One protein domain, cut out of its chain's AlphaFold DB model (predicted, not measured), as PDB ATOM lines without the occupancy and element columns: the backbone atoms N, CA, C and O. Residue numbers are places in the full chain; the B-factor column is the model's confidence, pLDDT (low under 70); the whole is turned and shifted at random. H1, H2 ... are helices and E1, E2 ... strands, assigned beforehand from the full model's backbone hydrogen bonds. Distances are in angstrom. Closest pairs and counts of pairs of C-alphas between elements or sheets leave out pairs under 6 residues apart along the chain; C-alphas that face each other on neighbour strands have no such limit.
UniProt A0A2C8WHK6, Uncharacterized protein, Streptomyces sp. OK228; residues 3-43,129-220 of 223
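This is residues 3 to 43 and 129 to 220 of the 223 residues of an uncharacterized protein of Streptomyces sp. OK228 (UniProt A0A2C8WHK6). Picture one twisted sheet of six strands with H1 packed along it over E4 and E5, H2 beside H1 toward E2 and E3, and H3 at the other end of the sheet near E5 and E1. The far part of the E4 and E5 hairpin bends and folds back, bringing Ser 183 close to Gly 152 of E3. The printed part has 133 residues, with named elements in the order E1 H1 E2 H2 E3 E4 E5 H3 E6, three helices and six strands, a mixed class. The sheet's order is E2, E3, E4, E5, E1, E6, all antiparallel. The whole is compact, with a radius of gyration of the C-alphas of 13.8 A and spans of 39 by 27 by 24 A.

Start at C-alpha 4, (201.262, -21.893, 0.039), where E1, residues 4 to 9, begins. The other strands are E2, residues 39 to 42; E3, 151 to 156, 16.6 A; E4, 169 to 179, 17.4 A; E5, 182 to 197, 16.5 A; and E6, 216 to 220, which ends at C-alpha 220, (208.928, -19.466, 3.148). E4 bends by 126 degrees at residue 175 and E5 by 162 degrees at residue 185. Find C-alpha 16 at (201.471, -1.190, 12.280); from there H1 runs 21.0 A to residue 30. H2 is residues 136 to 144 and H3 residues 202 to 211.

In the sheet, look for N 41 and O 152 at 2.8 A between E2 and E3, N 153 and O 172 at 2.8 A between E3 and E4, N 171 and O 193 at 2.9 A between E4 and E5, N 7 and O 194 at 2.9 A between E5 and E1, and N 6 and O 220 at 2.8 A between E1 and E6. E3, E4 and E5 form a meander, each strand the antiparallel neighbour of the one before. H1, H2 and H3 make two layers with the sheet, helices on one face of it. H1 runs along the strands at a height over the sheet of 8.5 A, at 15 degrees to E4 on the local plane; its closest C-alphas to E4 are those of Ala 16 and Leu 174, 6.2 A. H1 touches H2 with residues 16 to 20 alone, closest at the C-alphas of Ala 16 and Val 143, 6.5 A, at a shallow tilt of 32 degrees, opposite ways. H2 and E3 are near each other, with 5 pairs of C-alphas within 10 A. E5, H3 and E6 form a split strand-helix-strand unit, two strands of one sheet joined through a helix, with E1 between them in the sheet, and its crossover is right-handed. H3 is apart from H1 and H2. In H1, H2 and H3 every O i to N i+4 pair is within hydrogen-bond range.

The two C-alphas farthest apart, those of Arg 129 and Ala 203, are 40.6 A apart. Residues 44 to 128 are not printed, and C-alphas 43 and 129 are 17.3 A apart across the cut. The link from E3 to E4, residues 157 to 168, is long; within it residues 158 to 159 pair antiparallel with residues 31 to 32. The mean pLDDT of the printed part is 92.1, and no printed residue is under 70.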
ATOM      1  N   ALA A   3     199.038 -26.229   0.825       79.25
ATOM      2  CA  ALA A   3     200.187 -25.401   1.146       79.25
ATOM      3  C   ALA A   3     200.282 -24.171   0.225       79.25
ATOM      4  O   ALA A   3     199.880 -24.205  -0.949       79.25
ATOM      5  N   SER A   4     200.893 -23.118   0.738       87.62
ATOM      6  CA  SER A   4     201.262 -21.893   0.039       87.62
ATOM      7  C   SER A   4     202.730 -21.562   0.297       87.62
ATOM      8  O   SER A   4     203.341 -22.039   1.255       87.62
ATOM      9  N   MET A   5     203.297 -20.748  -0.585       93.38
ATOM     10  CA  MET A   5     204.597 -20.124  -0.393       93.38
ATOM     11  C   MET A   5     204.378 -18.653  -0.055       93.38
ATOM     12  O   MET A   5     203.665 -17.950  -0.777       93.38
ATOM     13  N   LEU A   6     204.993 -18.197   1.030       94.19
ATOM     14  CA  LEU A   6     205.001 -16.806   1.451       94.19
ATOM     15  C   LEU A   6     206.265 -16.112   0.957       94.19
ATOM     16  O   LEU A   6     207.364 -16.660   1.041       94.19
ATOM     17  N   TYR A   7     206.097 -14.883   0.487       95.31
ATOM     18  CA  TYR A   7     207.181 -14.024   0.031       95.31
ATOM     19  C   TYR A   7     207.117 -12.707   0.800       95.31
ATOM     20  O   TYR A   7     206.191 -11.919   0.589       95.31
ATOM     21  N   GLU A   8     208.075 -12.481   1.708       95.81
ATOM     22  CA  GLU A   8     208.166 -11.239   2.492       95.81
ATOM     23  C   GLU A   8     208.397 -10.061   1.551       95.81
ATOM     24  O   GLU A   8     209.330 -10.086   0.750       95.81
ATOM     25  N   VAL A   9     207.581  -9.019   1.659       96.31
ATOM     26  CA  VAL A   9     207.788  -7.767   0.936       96.31
ATOM     27  C   VAL A   9     208.779  -6.907   1.713       96.31
ATOM     28  O   VAL A   9     208.503  -6.486   2.832       96.31
ATOM     29  N   LEU A  10     209.919  -6.590   1.098       95.56
ATOM     30  CA  LEU A  10     211.032  -5.869   1.733       95.56
ATOM     31  C   LEU A  10     210.887  -4.339   1.661       95.56
ATOM     32  O   LEU A  10     211.877  -3.597   1.650       95.56
ATOM     33  N   GLU A  11     209.652  -3.855   1.555       93.00
ATOM     34  CA  GLU A  11     209.355  -2.428   1.588       93.00
ATOM     35  C   GLU A  11     209.331  -1.908   3.035       93.00
ATOM     36  O   GLU A  11     209.025  -2.657   3.961       93.00
ATOM     37  N   PRO A  12     209.693  -0.637   3.274       90.44
ATOM     38  CA  PRO A  12     209.778  -0.101   4.628       90.44
ATOM     39  C   PRO A  12     208.385   0.080   5.244       90.44
ATOM     40  O   PRO A  12     207.585   0.882   4.761       90.44
ATOM     41  N   LEU A  13     208.125  -0.619   6.352       94.00
ATOM     42  CA  LEU A  13     206.870  -0.567   7.107       94.00
ATOM     43  C   LEU A  13     207.144  -0.049   8.532       94.00
ATOM     44  O   LEU A  13     207.418  -0.839   9.432       94.00
ATOM     45  N   PRO A  14     207.137   1.279   8.746       92.50
ATOM     46  CA  PRO A  14     207.637   1.885   9.985       92.50
ATOM     47  C   PRO A  14     206.721   1.688  11.198       92.50
ATOM     48  O   PRO A  14     207.164   1.876  12.327       92.50
ATOM     49  N   ASP A  15     205.449   1.367  10.975       95.44
ATOM     50  CA  ASP A  15     204.452   1.202  12.025       95.44
ATOM     51  C   ASP A  15     203.311   0.284  11.561       95.44
ATOM     52  O   ASP A  15     203.103   0.069  10.359       95.44
ATOM     53  N   ALA A  16     202.548  -0.235  12.522       96.38
ATOM     54  CA  ALA A  16     201.471  -1.190  12.280       96.38
ATOM     55  C   ALA A  16     200.363  -0.657  11.352       96.38
ATOM     56  O   ALA A  16     199.824  -1.399  10.527       96.38
ATOM     57  N   ARG A  17     200.040   0.641  11.432       96.62
ATOM     58  CA  ARG A  17     199.011   1.261  10.586       96.62
ATOM     59  C   ARG A  17     199.494   1.374   9.145       96.62
ATOM     60  O   ARG A  17     198.741   1.073   8.220       96.62
ATOM     61  N   SER A  18     200.740   1.792   8.951       96.62
ATOM     62  CA  SER A  18     201.394   1.835   7.643       96.62
ATOM     63  C   SER A  18     201.481   0.438   7.021       96.62
ATOM     64  O   SER A  18     201.175   0.283   5.839       96.62
ATOM     65  N   ALA A  19     201.795  -0.589   7.819       97.62
ATOM     66  CA  ALA A  19     201.805  -1.985   7.384       97.62
ATOM     67  C   ALA A  19     200.415  -2.479   6.941       97.62
ATOM     68  O   ALA A  19     200.286  -3.060   5.862       97.62
ATOM     69  N   LEU A  20     199.360  -2.169   7.704       97.94
ATOM     70  CA  LEU A  20     197.974  -2.484   7.333       97.94
ATOM     71  C   LEU A  20     197.547  -1.796   6.031       97.94
ATOM     72  O   LEU A  20     196.957  -2.425   5.149       97.94
ATOM     73  N   LEU A  21     197.856  -0.504   5.883       97.38
ATOM     74  CA  LEU A  21     197.563   0.232   4.652       97.38
ATOM     75  C   LEU A  21     198.279  -0.389   3.451       97.38
ATOM     76  O   LEU A  21     197.673  -0.530   2.388       97.38
ATOM     77  N   PHE A  22     199.539  -0.786   3.623       97.88
ATOM     78  CA  PHE A  22     200.314  -1.432   2.573       97.88
ATOM     79  C   PHE A  22     199.741  -2.805   2.192       97.88
ATOM     80  O   PHE A  22     199.522  -3.063   1.009       97.88
ATOM     81  N   ALA A  23     199.391  -3.650   3.168       97.38
ATOM     82  CA  ALA A  23     198.738  -4.939   2.921       97.38
ATOM     83  C   ALA A  23     197.446  -4.781   2.094       97.38
ATOM     84  O   ALA A  23     197.252  -5.461   1.083       97.38
ATOM     85  N   ARG A  24     196.604  -3.800   2.443       96.31
ATOM     86  CA  ARG A  24     195.387  -3.473   1.681       96.31
ATOM     87  C   ARG A  24     195.681  -2.955   0.271       96.31
ATOM     88  O   ARG A  24     194.935  -3.259  -0.659       96.31
ATOM     89  N   GLN A  25     196.764  -2.199   0.078       96.44
ATOM     90  CA  GLN A  25     197.190  -1.767  -1.259       96.44
ATOM     91  C   GLN A  25     197.603  -2.953  -2.135       96.44
ATOM     92  O   GLN A  25     197.242  -2.980  -3.314       96.44
ATOM     93  N   LEU A  26     198.303  -3.946  -1.573       96.12
ATOM     94  CA  LEU A  26     198.625  -5.180  -2.292       96.12
ATOM     95  C   LEU A  26     197.353  -5.930  -2.694       96.12
ATOM     96  O   LEU A  26     197.223  -6.307  -3.858       96.12
ATOM     97  N   LEU A  27     196.387  -6.071  -1.781       95.06
ATOM     98  CA  LEU A  27     195.092  -6.694  -2.082       95.06
ATOM     99  C   LEU A  27     194.334  -5.952  -3.183       95.06
ATOM    100  O   LEU A  27     193.861  -6.573  -4.127       95.06
ATOM    101  N   ALA A  28     194.258  -4.621  -3.129       94.56
ATOM    102  CA  ALA A  28     193.582  -3.841  -4.166       94.56
ATOM    103  C   ALA A  28     194.270  -3.982  -5.539       94.56
ATOM    104  O   ALA A  28     193.612  -4.103  -6.585       94.56
ATOM    105  N   ARG A  29     195.607  -3.978  -5.540       95.06
ATOM    106  CA  ARG A  29     196.424  -4.041  -6.755       95.06
ATOM    107  C   ARG A  29     196.408  -5.428  -7.392       95.06
ATOM    108  O   ARG A  29     196.214  -5.533  -8.604       95.06
ATOM    109  N   PHE A  30     196.587  -6.475  -6.595       95.12
ATOM    110  CA  PHE A  30     196.817  -7.834  -7.081       95.12
ATOM    111  C   PHE A  30     195.633  -8.775  -6.865       95.12
ATOM    112  O   PHE A  30     195.466  -9.694  -7.655       95.12
ATOM    113  N   GLY A  31     194.785  -8.541  -5.865       92.44
ATOM    114  CA  GLY A  31     193.614  -9.370  -5.583       92.44
ATOM    115  C   GLY A  31     192.573  -9.320  -6.702       92.44
ATOM    116  O   GLY A  31     192.322  -8.280  -7.305       92.44
ATOM    117  N   ALA A  32     191.957 -10.451  -7.008       89.75
ATOM    118  CA  ALA A  32     190.904 -10.625  -7.990       89.75
ATOM    119  C   ALA A  32     189.565 -10.773  -7.261       89.75
ATOM    120  O   ALA A  32     189.393 -11.669  -6.442       89.75
ATOM    121  N   GLY A  33     188.603  -9.910  -7.592       82.62
ATOM    122  CA  GLY A  33     187.316  -9.872  -6.898       82.62
ATOM    123  C   GLY A  33     187.402  -9.214  -5.519       82.62
ATOM    124  O   GLY A  33     188.348  -8.483  -5.228       82.62
ATOM    125  N   ALA A  34     186.368  -9.429  -4.708       80.06
ATOM    126  CA  ALA A  34     186.392  -9.058  -3.300       80.06
ATOM    127  C   ALA A  34     187.153 -10.149  -2.524       80.06
ATOM    128  O   ALA A  34     186.895 -11.326  -2.785       80.06
ATOM    129  N   PRO A  35     188.093  -9.791  -1.631       79.69
ATOM    130  CA  PRO A  35     188.715 -10.770  -0.747       79.69
ATOM    131  C   PRO A  35     187.670 -11.367   0.201       79.69
ATOM    132  O   PRO A  35     186.640 -10.739   0.470       79.69
ATOM    133  N   ASP A  36     187.964 -12.559   0.717       83.06
ATOM    134  CA  ASP A  36     187.221 -13.106   1.850       83.06
ATOM    135  C   ASP A  36     187.395 -12.195   3.077       83.06
ATOM    136  O   ASP A  36     188.276 -11.324   3.113       83.06
ATOM    137  N   LEU A  37     186.544 -12.381   4.089       89.94
ATOM    138  CA  LEU A  37     186.743 -11.691   5.361       89.94
ATOM    139  C   LEU A  37     188.114 -12.081   5.938       89.94
ATOM    140  O   LEU A  37     188.462 -13.264   5.910       89.94
ATOM    141  N   PRO A  38     188.917 -11.116   6.424       92.94
ATOM    142  CA  PRO A  38     190.203 -11.429   7.016       92.94
ATOM    143  C   PRO A  38     190.072 -12.291   8.266       92.94
ATOM    144  O   PRO A  38     189.197 -12.062   9.100       92.94
ATOM    145  N   ALA A  39     191.027 -13.200   8.433       91.69
ATOM    146  CA  ALA A  39     191.251 -13.911   9.683       91.69
ATOM    147  C   ALA A  39     192.375 -13.228  10.472       91.69
ATOM    148  O   ALA A  39     193.396 -12.844   9.893       91.69
ATOM    149  N   LEU A  40     192.209 -13.099  11.785       92.19
ATOM    150  CA  LEU A  40     193.177 -12.533  12.718       92.19
ATOM    151  C   LEU A  40     193.551 -13.578  13.768       92.19
ATOM    152  O   LEU A  40     192.684 -14.181  14.389       92.19
ATOM    153  N   CYS A  41     194.840 -13.754  14.028       89.62
ATOM    154  CA  CYS A  41     195.332 -14.583  15.121       89.62
ATOM    155  C   CYS A  41     196.280 -13.802  16.038       89.62
ATOM    156  O   CYS A  41     197.005 -12.905  15.606       89.62
ATOM    157  N   PHE A  42     196.277 -14.155  17.323       90.25
ATOM    158  CA  PHE A  42     197.310 -13.733  18.264       90.25
ATOM    159  C   PHE A  42     198.404 -14.793  18.289       90.25
ATOM    160  O   PHE A  42     198.100 -15.985  18.371       90.25
ATOM    161  N   ASN A  43     199.658 -14.358  18.250       90.56
ATOM    162  CA  ASN A  43     200.788 -15.255  18.465       90.56
ATOM    163  C   ASN A  43     201.029 -15.452  19.965       90.56
ATOM    164  O   ASN A  43     200.423 -14.784  20.809       90.56
ATOM    165  N   ARG A 129     185.307  -9.364  17.680       82.00
ATOM    166  CA  ARG A 129     184.250 -10.302  18.101       82.00
ATOM    167  C   ARG A 129     184.630 -11.758  17.855       82.00
ATOM    168  O   ARG A 129     184.352 -12.604  18.704       82.00
ATOM    169  N   ASP A 130     185.228 -12.012  16.698       81.00
ATOM    170  CA  ASP A 130     185.631 -13.324  16.201       81.00
ATOM    171  C   ASP A 130     186.946 -13.197  15.420       81.00
ATOM    172  O   ASP A 130     187.195 -12.162  14.803       81.00
ATOM    173  N   CYS A 131     187.779 -14.230  15.493       84.06
ATOM    174  CA  CYS A 131     189.103 -14.279  14.878       84.06
ATOM    175  C   CYS A 131     189.061 -14.807  13.437       84.06
ATOM    176  O   CYS A 131     189.937 -14.461  12.649       84.06
ATOM    177  N   ASP A 132     188.063 -15.615  13.080       86.00
ATOM    178  CA  ASP A 132     188.031 -16.285  11.775       86.00
ATOM    179  C   ASP A 132     187.404 -15.405  10.679       86.00
ATOM    180  O   ASP A 132     187.849 -15.441   9.532       86.00
ATOM    181  N   GLU A 133     186.412 -14.576  11.027       87.31
ATOM    182  CA  GLU A 133     185.694 -13.702  10.085       87.31
ATOM    183  C   GLU A 133     185.624 -12.245  10.581       87.31
ATOM    184  O   GLU A 133     184.593 -11.746  11.049       87.31
ATOM    185  N   CYS A 134     186.740 -11.523  10.457       90.25
ATOM    186  CA  CYS A 134     186.860 -10.143  10.921       90.25
ATOM    187  C   CYS A 134     186.314  -9.149   9.887       90.25
ATOM    188  O   CYS A 134     186.608  -9.231   8.696       90.25
ATOM    189  N   THR A 135     185.588  -8.123  10.328       93.44
ATOM    190  CA  THR A 135     185.313  -6.957   9.473       93.44
ATOM    191  C   THR A 135     186.542  -6.049   9.372       93.44
ATOM    192  O   THR A 135     187.355  -5.972  10.290       93.44
ATOM    193  N   GLU A 136     186.659  -5.273   8.292       92.94
ATOM    194  CA  GLU A 136     187.772  -4.319   8.130       92.94
ATOM    195  C   GLU A 136     187.848  -3.279   9.268       92.94
ATOM    196  O   GLU A 136     188.941  -2.876   9.661       92.94
ATOM    197  N   THR A 137     186.705  -2.894   9.846       93.69
ATOM    198  CA  THR A 137     186.644  -2.006  11.020       93.69
ATOM    199  C   THR A 137     187.199  -2.676  12.280       93.69
ATOM    200  O   THR A 137     187.838  -2.012  13.094       93.69
ATOM    201  N   GLU A 138     186.967  -3.980  12.460       94.44
ATOM    202  CA  GLU A 138     187.564  -4.748  13.562       94.44
ATOM    203  C   GLU A 138     189.075  -4.862  13.383       94.44
ATOM    204  O   GLU A 138     189.808  -4.658  14.345       94.44
ATOM    205  N   ILE A 139     189.553  -5.066  12.151       96.00
ATOM    206  CA  ILE A 139     190.989  -5.026  11.856       96.00
ATOM    207  C   ILE A 139     191.586  -3.652  12.187       96.00
ATOM    208  O   ILE A 139     192.614  -3.584  12.856       96.00
ATOM    209  N   ASP A 140     190.936  -2.550  11.798       96.56
ATOM    210  CA  ASP A 140     191.405  -1.200  12.146       96.56
ATOM    211  C   ASP A 140     191.494  -0.999  13.667       96.56
ATOM    212  O   ASP A 140     192.483  -0.461  14.173       96.56
ATOM    213  N   GLY A 141     190.474  -1.455  14.401       95.69
ATOM    214  CA  GLY A 141     190.454  -1.413  15.860       95.69
ATOM    215  C   GLY A 141     191.562  -2.264  16.478       95.69
ATOM    216  O   GLY A 141     192.285  -1.785  17.350       95.69
ATOM    217  N   ALA A 142     191.725  -3.501  16.010       94.44
ATOM    218  CA  ALA A 142     192.720  -4.446  16.504       94.44
ATOM    219  C   ALA A 142     194.145  -3.937  16.281       94.44
ATOM    220  O   ALA A 142     194.959  -3.985  17.199       94.44
ATOM    221  N   VAL A 143     194.434  -3.378  15.102       96.31
ATOM    222  CA  VAL A 143     195.736  -2.771  14.795       96.31
ATOM    223  C   VAL A 143     195.985  -1.523  15.642       96.31
ATOM    224  O   VAL A 143     197.099  -1.316  16.114       96.31
ATOM    225  N   ALA A 144     194.962  -0.703  15.899       95.88
ATOM    226  CA  ALA A 144     195.104   0.450  16.788       95.88
ATOM    227  C   ALA A 144     195.327   0.052  18.262       95.88
ATOM    228  O   ALA A 144     195.988   0.783  19.000       95.88
ATOM    229  N   ALA A 145     194.782  -1.091  18.685       94.50
ATOM    230  CA  ALA A 145     194.857  -1.609  20.050       94.50
ATOM    231  C   ALA A 145     195.933  -2.693  20.247       94.50
ATOM    232  O   ALA A 145     196.005  -3.271  21.327       94.50
ATOM    233  N   CYS A 146     196.753  -3.011  19.238       92.88
ATOM    234  CA  CYS A 146     197.668  -4.152  19.324       92.88
ATOM    235  C   CYS A 146     198.786  -3.938  20.350       92.88
ATOM    236  O   CYS A 146     199.239  -4.896  20.971       92.88
ATOM    237  N   GLY A 147     199.235  -2.690  20.533       94.31
ATOM    238  CA  GLY A 147     200.369  -2.364  21.397       94.31
ATOM    239  C   GLY A 147     201.570  -3.286  21.119       94.31
ATOM    240  O   GLY A 147     201.956  -3.412  19.955       94.31
ATOM    241  N   PRO A 148     202.147  -3.946  22.142       95.19
ATOM    242  CA  PRO A 148     203.249  -4.895  21.989       95.19
ATOM    243  C   PRO A 148     202.810  -6.303  21.548       95.19
ATOM    244  O   PRO A 148     203.669  -7.161  21.338       95.19
ATOM    245  N   LEU A 149     201.506  -6.588  21.445       94.31
ATOM    246  CA  LEU A 149     201.019  -7.921  21.087       94.31
ATOM    247  C   LEU A 149     201.417  -8.278  19.659       94.31
ATOM    248  O   LEU A 149     201.343  -7.453  18.746       94.31
ATOM    249  N   SER A 150     201.802  -9.534  19.490       94.62
ATOM    250  CA  SER A 150     202.110 -10.121  18.197       94.62
ATOM    251  C   SER A 150     200.824 -10.618  17.537       94.62
ATOM    252  O   SER A 150     200.131 -11.465  18.104       94.62
ATOM    253  N   ILE A 151     200.483 -10.074  16.366       92.94
ATOM    254  CA  ILE A 151     199.218 -10.341  15.665       92.94
ATOM    255  C   ILE A 151     199.502 -10.725  14.212       92.94
ATOM    256  O   ILE A 151     200.221 -10.014  13.511       92.94
ATOM    257  N   GLY A 152     198.902 -11.821  13.749       94.00
ATOM    258  CA  GLY A 152     198.816 -12.183  12.337       94.00
ATOM    259  C   GLY A 152     197.444 -11.825  11.765       94.00
ATOM    260  O   GLY A 152     196.430 -12.052  12.417       94.00
ATOM    261  N   ILE A 153     197.392 -11.262  10.558       94.75
ATOM    262  CA  ILE A 153     196.148 -10.989   9.822       94.75
ATOM    263  C   ILE A 153     196.291 -11.523   8.401       94.75
ATOM    264  O   ILE A 153     197.319 -11.326   7.756       94.75
ATOM    265  N   SER A 154     195.254 -12.181   7.903       93.62
ATOM    266  CA  SER A 154     195.313 -12.983   6.682       93.62
ATOM    267  C   SER A 154     194.103 -12.689   5.825       93.62
ATOM    268  O   SER A 154     192.974 -12.851   6.278       93.62
ATOM    269  N   TRP A 155     194.334 -12.314   4.575       93.94
ATOM    270  CA  TRP A 155     193.285 -12.154   3.580       93.94
ATOM    271  C   TRP A 155     193.474 -13.205   2.503       93.94
ATOM    272  O   TRP A 155     194.423 -13.125   1.717       93.94
ATOM    273  N   PHE A 156     192.552 -14.159   2.436       91.94
ATOM    274  CA  PHE A 156     192.470 -15.055   1.293       91.94
ATOM    275  C   PHE A 156     191.879 -14.295   0.106       91.94
ATOM    276  O   PHE A 156     190.815 -13.677   0.178       91.94
ATOM    277  N   SER A 157     192.623 -14.282  -0.997       91.62
ATOM    278  CA  SER A 157     192.198 -13.621  -2.221       91.62
ATOM    279  C   SER A 157     192.903 -14.234  -3.416       91.62
ATOM    280  O   SER A 157     194.121 -14.417  -3.427       91.62
ATOM    281  N   ALA A 158     192.131 -14.510  -4.460       92.31
ATOM    282  CA  ALA A 158     192.687 -14.883  -5.744       92.31
ATOM    283  C   ALA A 158     193.653 -13.795  -6.237       92.31
ATOM    284  O   ALA A 158     193.271 -12.635  -6.256       92.31
ATOM    285  N   LEU A 159     194.878 -14.118  -6.660       93.19
ATOM    286  CA  LEU A 159     195.800 -13.105  -7.198       93.19
ATOM    287  C   LEU A 159     195.751 -13.081  -8.734       93.19
ATOM    288  O   LEU A 159     195.930 -14.101  -9.401       93.19
ATOM    289  N   ARG A 160     195.484 -11.905  -9.315       93.50
ATOM    290  CA  ARG A 160     195.399 -11.678 -10.765       93.50
ATOM    291  C   ARG A 160     196.730 -11.998 -11.439       93.50
ATOM    292  O   ARG A 160     197.778 -11.582 -10.962       93.50
ATOM    293  N   GLY A 161     196.671 -12.631 -12.605       92.25
ATOM    294  CA  GLY A 161     197.848 -12.914 -13.430       92.25
ATOM    295  C   GLY A 161     198.543 -14.237 -13.111       92.25
ATOM    296  O   GLY A 161     199.339 -14.685 -13.927       92.25
ATOM    297  N   LEU A 162     198.204 -14.900 -12.000       92.69
ATOM    298  CA  LEU A 162     198.656 -16.266 -11.741       92.69
ATOM    299  C   LEU A 162     197.805 -17.292 -12.511       92.69
ATOM    300  O   LEU A 162     196.579 -17.139 -12.570       92.69
ATOM    301  N   PRO A 163     198.410 -18.369 -13.050       89.75
ATOM    302  CA  PRO A 163     197.671 -19.455 -13.698       89.75
ATOM    303  C   PRO A 163     196.684 -20.167 -12.764       89.75
ATOM    304  O   PRO A 163     195.591 -20.546 -13.190       89.75
ATOM    305  N   ASN A 164     197.051 -20.345 -11.490       88.81
ATOM    306  CA  ASN A 164     196.176 -20.890 -10.460       88.81
ATOM    307  C   ASN A 164     196.039 -19.895  -9.304       88.81
ATOM    308  O   ASN A 164     196.845 -19.912  -8.374       88.81
ATOM    309  N   PRO A 165     195.019 -19.028  -9.328       85.06
ATOM    310  CA  PRO A 165     194.913 -17.973  -8.334       85.06
ATOM    311  C   PRO A 165     194.365 -18.465  -6.984       85.06
ATOM    312  O   PRO A 165     194.302 -17.689  -6.041       85.06
ATOM    313  N   ASN A 166     193.959 -19.732  -6.848       84.06
ATOM    314  CA  ASN A 166     193.402 -20.244  -5.591       84.06
ATOM    315  C   ASN A 166     194.473 -20.363  -4.494       84.06
ATOM    316  O   ASN A 166     195.647 -20.571  -4.794       84.06
ATOM    317  N   LEU A 167     194.047 -20.311  -3.221       85.50
ATOM    318  CA  LEU A 167     194.934 -20.401  -2.044       85.50
ATOM    319  C   LEU A 167     196.061 -19.358  -2.059       85.50
ATOM    320  O   LEU A 167     197.172 -19.615  -1.604       85.50
ATOM    321  N   CYS A 168     195.770 -18.196  -2.634       92.31
ATOM    322  CA  CYS A 168     196.647 -17.042  -2.604       92.31
ATOM    323  C   CYS A 168     196.078 -15.987  -1.650       92.31
ATOM    324  O   CYS A 168     194.939 -16.101  -1.178       92.31
ATOM    325  N   GLY A 169     196.862 -14.952  -1.368       94.38
ATOM    326  CA  GLY A 169     196.410 -13.886  -0.492       94.38
ATOM    327  C   GLY A 169     197.511 -12.948  -0.036       94.38
ATOM    328  O   GLY A 169     198.615 -12.924  -0.584       94.38
ATOM    329  N   VAL A 170     197.192 -12.184   1.001       95.56
ATOM    330  CA  VAL A 170     198.135 -11.316   1.706       95.56
ATOM    331  C   VAL A 170     198.107 -11.674   3.179       95.56
ATOM    332  O   VAL A 170     197.041 -11.906   3.746       95.56
ATOM    333  N   GLN A 171     199.281 -11.690   3.792       95.44
ATOM    334  CA  GLN A 171     199.440 -11.874   5.223       95.44
ATOM    335  C   GLN A 171     200.190 -10.689   5.814       95.44
ATOM    336  O   GLN A 171     201.182 -10.234   5.255       95.44
ATOM    337  N   LEU A 172     199.714 -10.194   6.945       96.88
ATOM    338  CA  LEU A 172     200.328  -9.144   7.738       96.88
ATOM    339  C   LEU A 172     200.720  -9.731   9.092       96.88
ATOM    340  O   LEU A 172     199.888 -10.319   9.772       96.88
ATOM    341  N   CYS A 173     201.965  -9.523   9.494       96.00
ATOM    342  CA  CYS A 173     202.490  -9.875  10.803       96.00
ATOM    343  C   CYS A 173     202.890  -8.579  11.520       96.00
ATOM    344  O   CYS A 173     203.690  -7.790  11.013       96.00
ATOM    345  N   LEU A 174     202.304  -8.330  12.687       97.06
ATOM    346  CA  LEU A 174     202.578  -7.175  13.538       97.06
ATOM    347  C   LEU A 174     203.297  -7.630  14.798       97.06
ATOM    348  O   LEU A 174     202.820  -8.544  15.462       97.06
ATOM    349  N   ASN A 175     204.406  -6.973  15.147       96.06
ATOM    350  CA  ASN A 175     205.291  -7.374  16.244       96.06
ATOM    351  C   ASN A 175     205.720  -8.846  16.127       96.06
ATOM    352  O   ASN A 175     205.853  -9.542  17.137       96.06
ATOM    353  N   SER A 176     205.849  -9.350  14.901       93.06
ATOM    354  CA  SER A 176     206.192 -10.738  14.605       93.06
ATOM    355  C   SER A 176     206.771 -10.889  13.208       93.06
ATOM    356  O   SER A 176     206.554 -10.049  12.335       93.06
ATOM    357  N   THR A 177     207.460 -12.003  12.995       91.75
ATOM    358  CA  THR A 177     207.912 -12.478  11.686       91.75
ATOM    359  C   THR A 177     207.346 -13.868  11.429       91.75
ATOM    360  O   THR A 177     207.048 -14.590  12.373       91.75
ATOM    361  N   TRP A 178     207.198 -14.263  10.171       90.31
ATOM    362  CA  TRP A 178     206.876 -15.642   9.818       90.31
ATOM    363  C   TRP A 178     208.147 -16.503   9.742       90.31
ATOM    364  O   TRP A 178     209.165 -16.055   9.204       90.31
ATOM    365  N   THR A 179     208.087 -17.721  10.280       86.56
ATOM    366  CA  THR A 179     209.137 -18.751  10.265       86.56
ATOM    367  C   THR A 179     208.485 -20.133  10.225       86.56
ATOM    368  O   THR A 179     207.513 -20.381  10.920       86.56
ATOM    369  N   GLU A 180     208.984 -21.048   9.385       78.69
ATOM    370  CA  GLU A 180     208.614 -22.482   9.414       78.69
ATOM    371  C   GLU A 180     207.105 -22.786   9.615       78.69
ATOM    372  O   GLU A 180     206.737 -23.712  10.331       78.69
ATOM    373  N   GLN A 181     206.228 -22.035   8.929       81.50
ATOM    374  CA  GLN A 181     204.755 -22.146   8.972       81.50
ATOM    375  C   GLN A 181     204.045 -21.577  10.215       81.50
ATOM    376  O   GLN A 181     202.844 -21.802  10.385       81.50
ATOM    377  N   CYS A 182     204.732 -20.814  11.058       81.75
ATOM    378  CA  CYS A 182     204.123 -20.056  12.143       81.75
ATOM    379  C   CYS A 182     204.651 -18.618  12.186       81.75
ATOM    380  O   CYS A 182     205.602 -18.251  11.503       81.75
ATOM    381  N   SER A 183     203.987 -17.765  12.963       84.31
ATOM    382  CA  SER A 183     204.530 -16.451  13.293       84.31
ATOM    383  C   SER A 183     205.258 -16.515  14.630       84.31
ATOM    384  O   SER A 183     204.686 -16.959  15.625       84.31
ATOM    385  N   GLU A 184     206.475 -15.993  14.673       86.56
ATOM    386  CA  GLU A 184     207.266 -15.812  15.883       86.56
ATOM    387  C   GLU A 184     207.240 -14.347  16.337       86.56
ATOM    388  O   GLU A 184     207.370 -13.443  15.503       86.56
ATOM    389  N   PRO A 185     207.088 -14.072  17.642       87.12
ATOM    390  CA  PRO A 185     207.182 -12.719  18.179       87.12
ATOM    391  C   PRO A 185     208.514 -12.029  17.839       87.12
ATOM    392  O   PRO A 185     209.590 -12.544  18.122       87.12
ATOM    393  N   ASP A 186     208.423 -10.823  17.282       90.00
ATOM    394  CA  ASP A 186     209.541  -9.943  16.913       90.00
ATOM    395  C   ASP A 186     209.098  -8.486  17.174       90.00
ATOM    396  O   ASP A 186     208.595  -7.802  16.271       90.00
ATOM    397  N   PRO A 187     209.123  -8.034  18.446       87.94
ATOM    398  CA  PRO A 187     208.538  -6.758  18.851       87.94
ATOM    399  C   PRO A 187     209.074  -5.563  18.054       87.94
ATOM    400  O   PRO A 187     210.280  -5.373  17.918       87.94
ATOM    401  N   GLY A 188     208.163  -4.723  17.552       89.31
ATOM    402  CA  GLY A 188     208.502  -3.560  16.727       89.31
ATOM    403  C   GLY A 188     208.743  -3.871  15.248       89.31
ATOM    404  O   GLY A 188     208.890  -2.937  14.457       89.31
ATOM    405  N   ARG A 189     208.746  -5.148  14.844       93.38
ATOM    406  CA  ARG A 189     208.786  -5.532  13.432       93.38
ATOM    407  C   ARG A 189     207.379  -5.677  12.862       93.38
ATOM    408  O   ARG A 189     206.492  -6.269  13.476       93.38
ATOM    409  N   HIS A 190     207.181  -5.156  11.656       95.50
ATOM    410  CA  HIS A 190     205.943  -5.303  10.899       95.50
ATOM    411  C   HIS A 190     206.281  -5.817   9.504       95.50
ATOM    412  O   HIS A 190     207.021  -5.159   8.772       95.50
ATOM    413  N   THR A 191     205.767  -6.988   9.141       95.50
ATOM    414  CA  THR A 191     206.051  -7.629   7.851       95.50
ATOM    415  C   THR A 191     204.766  -7.933   7.103       95.50
ATOM    416  O   THR A 191     203.726  -8.235   7.686       95.50
ATOM    417  N   VAL A 192     204.831  -7.824   5.779       97.25
ATOM    418  CA  VAL A 192     203.737  -8.187   4.879       97.25
ATOM    419  C   VAL A 192     204.258  -9.236   3.915       97.25
ATOM    420  O   VAL A 192     205.327  -9.062   3.336       97.25
ATOM    421  N   TYR A 193     203.493 -10.301   3.722       96.50
ATOM    422  CA  TYR A 193     203.809 -11.391   2.814       96.50
ATOM    423  C   TYR A 193     202.752 -11.485   1.719       96.50
ATOM    424  O   TYR A 193     201.553 -11.333   1.975       96.50
ATOM    425  N   LEU A 194     203.194 -11.790   0.501       96.06
ATOM    426  CA  LEU A 194     202.313 -12.329  -0.531       96.06
ATOM    427  C   LEU A 194     202.287 -13.849  -0.410       96.06
ATOM    428  O   LEU A 194     203.336 -14.491  -0.438       96.06
ATOM    429  N   SER A 195     201.085 -14.405  -0.278       94.69
ATOM    430  CA  SER A 195     200.855 -15.847  -0.277       94.69
ATOM    431  C   SER A 195     200.493 -16.309  -1.681       94.69
ATOM    432  O   SER A 195     199.530 -15.815  -2.274       94.69
ATOM    433  N   ILE A 196     201.267 -17.252  -2.214       94.69
ATOM    434  CA  ILE A 196     201.041 -17.876  -3.518       94.69
ATOM    435  C   ILE A 196     200.797 -19.368  -3.310       94.69
ATOM    436  O   ILE A 196     201.646 -20.083  -2.779       94.69
ATOM    437  N   GLY A 197     199.645 -19.862  -3.762       91.75
ATOM    438  CA  GLY A 197     199.286 -21.270  -3.631       91.75
ATOM    439  C   GLY A 197     200.257 -22.196  -4.372       91.75
ATOM    440  O   GLY A 197     200.634 -21.928  -5.516       91.75
ATOM    441  N   THR A 198     200.586 -23.343  -3.768       87.81
ATOM    442  CA  THR A 198     201.545 -24.349  -4.299       87.81
ATOM    443  C   THR A 198     201.136 -25.025  -5.610       87.81
ATOM    444  O   THR A 198     201.866 -25.855  -6.145       87.81
ATOM    445  N   ARG A 199     199.956 -24.704  -6.151       88.56
ATOM    446  CA  ARG A 199     199.518 -25.190  -7.467       88.56
ATOM    447  C   ARG A 199     200.091 -24.381  -8.631       88.56
ATOM    448  O   ARG A 199     199.943 -24.817  -9.771       88.56
ATOM    449  N   ASN A 200     200.687 -23.220  -8.369       89.62
ATOM    450  CA  ASN A 200     201.483 -22.502  -9.363       89.62
ATOM    451  C   ASN A 200     202.869 -23.141  -9.445       89.62
ATOM    452  O   ASN A 200     203.402 -23.578  -8.427       89.62
ATOM    453  N   SER A 201     203.452 -23.203 -10.643       89.94
ATOM    454  CA  SER A 201     204.840 -23.647 -10.756       89.94
ATOM    455  C   SER A 201     205.789 -22.589 -10.184       89.94
ATOM    456  O   SER A 201     205.484 -21.395 -10.206       89.94
ATOM    457  N   ASP A 202     206.975 -23.003  -9.733       89.31
ATOM    458  CA  ASP A 202     208.008 -22.070  -9.255       89.31
ATOM    459  C   ASP A 202     208.446 -21.066 -10.335       89.31
ATOM    460  O   ASP A 202     208.949 -19.987 -10.024       89.31
ATOM    461  N   ALA A 203     208.307 -21.418 -11.617       90.88
ATOM    462  CA  ALA A 203     208.569 -20.498 -12.720       90.88
ATOM    463  C   ALA A 203     207.482 -19.418 -12.790       90.88
ATOM    464  O   ALA A 203     207.810 -18.240 -12.707       90.88
ATOM    465  N   ASP A 204     206.206 -19.819 -12.818       93.06
ATOM    466  CA  ASP A 204     205.078 -18.880 -12.883       93.06
ATOM    467  C   ASP A 204     205.056 -17.932 -11.677       93.06
ATOM    468  O   ASP A 204     204.824 -16.735 -11.827       93.06
ATOM    469  N   ALA A 205     205.320 -18.458 -10.474       92.12
ATOM    470  CA  ALA A 205     205.371 -17.652  -9.261       92.12
ATOM    471  C   ALA A 205     206.500 -16.612  -9.322       92.12
ATOM    472  O   ALA A 205     206.279 -15.453  -8.980       92.12
ATOM    473  N   ARG A 206     207.698 -16.998  -9.783       92.94
ATOM    474  CA  ARG A 206     208.841 -16.077  -9.899       92.94
ATOM    475  C   ARG A 206     208.631 -15.014 -10.968       92.94
ATOM    476  O   ARG A 206     208.894 -13.848 -10.684       92.94
ATOM    477  N   ASP A 207     208.142 -15.400 -12.143       94.69
ATOM    478  CA  ASP A 207     207.855 -14.461 -13.230       94.69
ATOM    479  C   ASP A 207     206.804 -13.438 -12.773       94.69
ATOM    480  O   ASP A 207     207.003 -12.228 -12.891       94.69
ATOM    481  N   TRP A 208     205.737 -13.910 -12.124       95.62
ATOM    482  CA  TRP A 208     204.706 -13.038 -11.570       95.62
ATOM    483  C   TRP A 208     205.248 -12.091 -10.490       95.62
ATOM    484  O   TRP A 208     204.956 -10.894 -10.523       95.62
ATOM    485  N   LEU A 209     206.060 -12.593  -9.548       95.81
ATOM    486  CA  LEU A 209     206.688 -11.771  -8.505       95.81
ATOM    487  C   LEU A 209     207.591 -10.693  -9.114       95.81
ATOM    488  O   LEU A 209     207.533  -9.540  -8.683       95.81
ATOM    489  N   GLN A 210     208.371 -11.037 -10.140       94.69
ATOM    490  CA  GLN A 210     209.217 -10.087 -10.861       94.69
ATOM    491  C   GLN A 210     208.389  -8.966 -11.510       94.69
ATOM    492  O   GLN A 210     208.750  -7.790 -11.401       94.69
ATOM    493  N   ASP A 211     207.245  -9.307 -12.103       94.75
ATOM    494  CA  ASP A 211     206.346  -8.351 -12.760       94.75
ATOM    495  C   ASP A 211     205.641  -7.391 -11.783       94.75
ATOM    496  O   ASP A 211     205.188  -6.311 -12.178       94.75
ATOM    497  N   THR A 212     205.571  -7.720 -10.487       94.06
ATOM    498  CA  THR A 212     204.991  -6.804  -9.482       94.06
ATOM    499  C   THR A 212     205.812  -5.521  -9.293       94.06
ATOM    500  O   THR A 212     205.255  -4.483  -8.901       94.06
ATOM    501  N   GLY A 213     207.122  -5.581  -9.573       93.69
ATOM    502  CA  GLY A 213     208.087  -4.512  -9.309       93.69
ATOM    503  C   GLY A 213     208.425  -4.306  -7.827       93.69
ATOM    504  O   GLY A 213     209.002  -3.276  -7.483       93.69
ATOM    505  N   LEU A 214     208.043  -5.241  -6.951       95.56
ATOM    506  CA  LEU A 214     208.368  -5.225  -5.523       95.56
ATOM    507  C   LEU A 214     209.648  -6.015  -5.237       95.56
ATOM    508  O   LEU A 214     210.073  -6.865  -6.021       95.56
ATOM    509  N   ARG A 215     210.264  -5.736  -4.086       95.25
ATOM    510  CA  ARG A 215     211.399  -6.511  -3.577       95.25
ATOM    511  C   ARG A 215     210.896  -7.574  -2.614       95.25
ATOM    512  O   ARG A 215     210.132  -7.255  -1.706       95.25
ATOM    513  N   PHE A 216     211.375  -8.800  -2.794       95.81
ATOM    514  CA  PHE A 216     210.979  -9.938  -1.978       95.81
ATOM    515  C   PHE A 216     212.165 -10.587  -1.275       95.81
ATOM    516  O   PHE A 216     213.275 -10.603  -1.813       95.81
ATOM    517  N   GLY A 217     211.908 -11.111  -0.078       93.19
ATOM    518  CA  GLY A 217     212.802 -12.029   0.619       93.19
ATOM    519  C   GLY A 217     212.784 -13.433   0.009       93.19
ATOM    520  O   GLY A 217     212.149 -13.687  -1.018       93.19
ATOM    521  N   GLU A 218     213.491 -14.355   0.659       91.19
ATOM    522  CA  GLU A 218     213.418 -15.774   0.311       91.19
ATOM    523  C   GLU A 218     212.008 -16.324   0.548       91.19
ATOM    524  O   GLU A 218     211.258 -15.827   1.393       91.19
ATOM    525  N   SER A 219     211.642 -17.347  -0.223       90.00
ATOM    526  CA  SER A 219     210.345 -17.985  -0.066       90.00
ATOM    527  C   SER A 219     210.304 -18.805   1.220       90.00
ATOM    528  O   SER A 219     211.258 -19.496   1.578       90.00
ATOM    529  N   GLN A 220     209.175 -18.735   1.912       90.56
ATOM    530  CA  GLN A 220     208.928 -19.466   3.148       90.56
ATOM    531  C   GLN A 220     207.681 -20.327   2.996       90.56
ATOM    532  O   GLN A 220     206.768 -19.991   2.242       90.56
TER     533      GLN A 220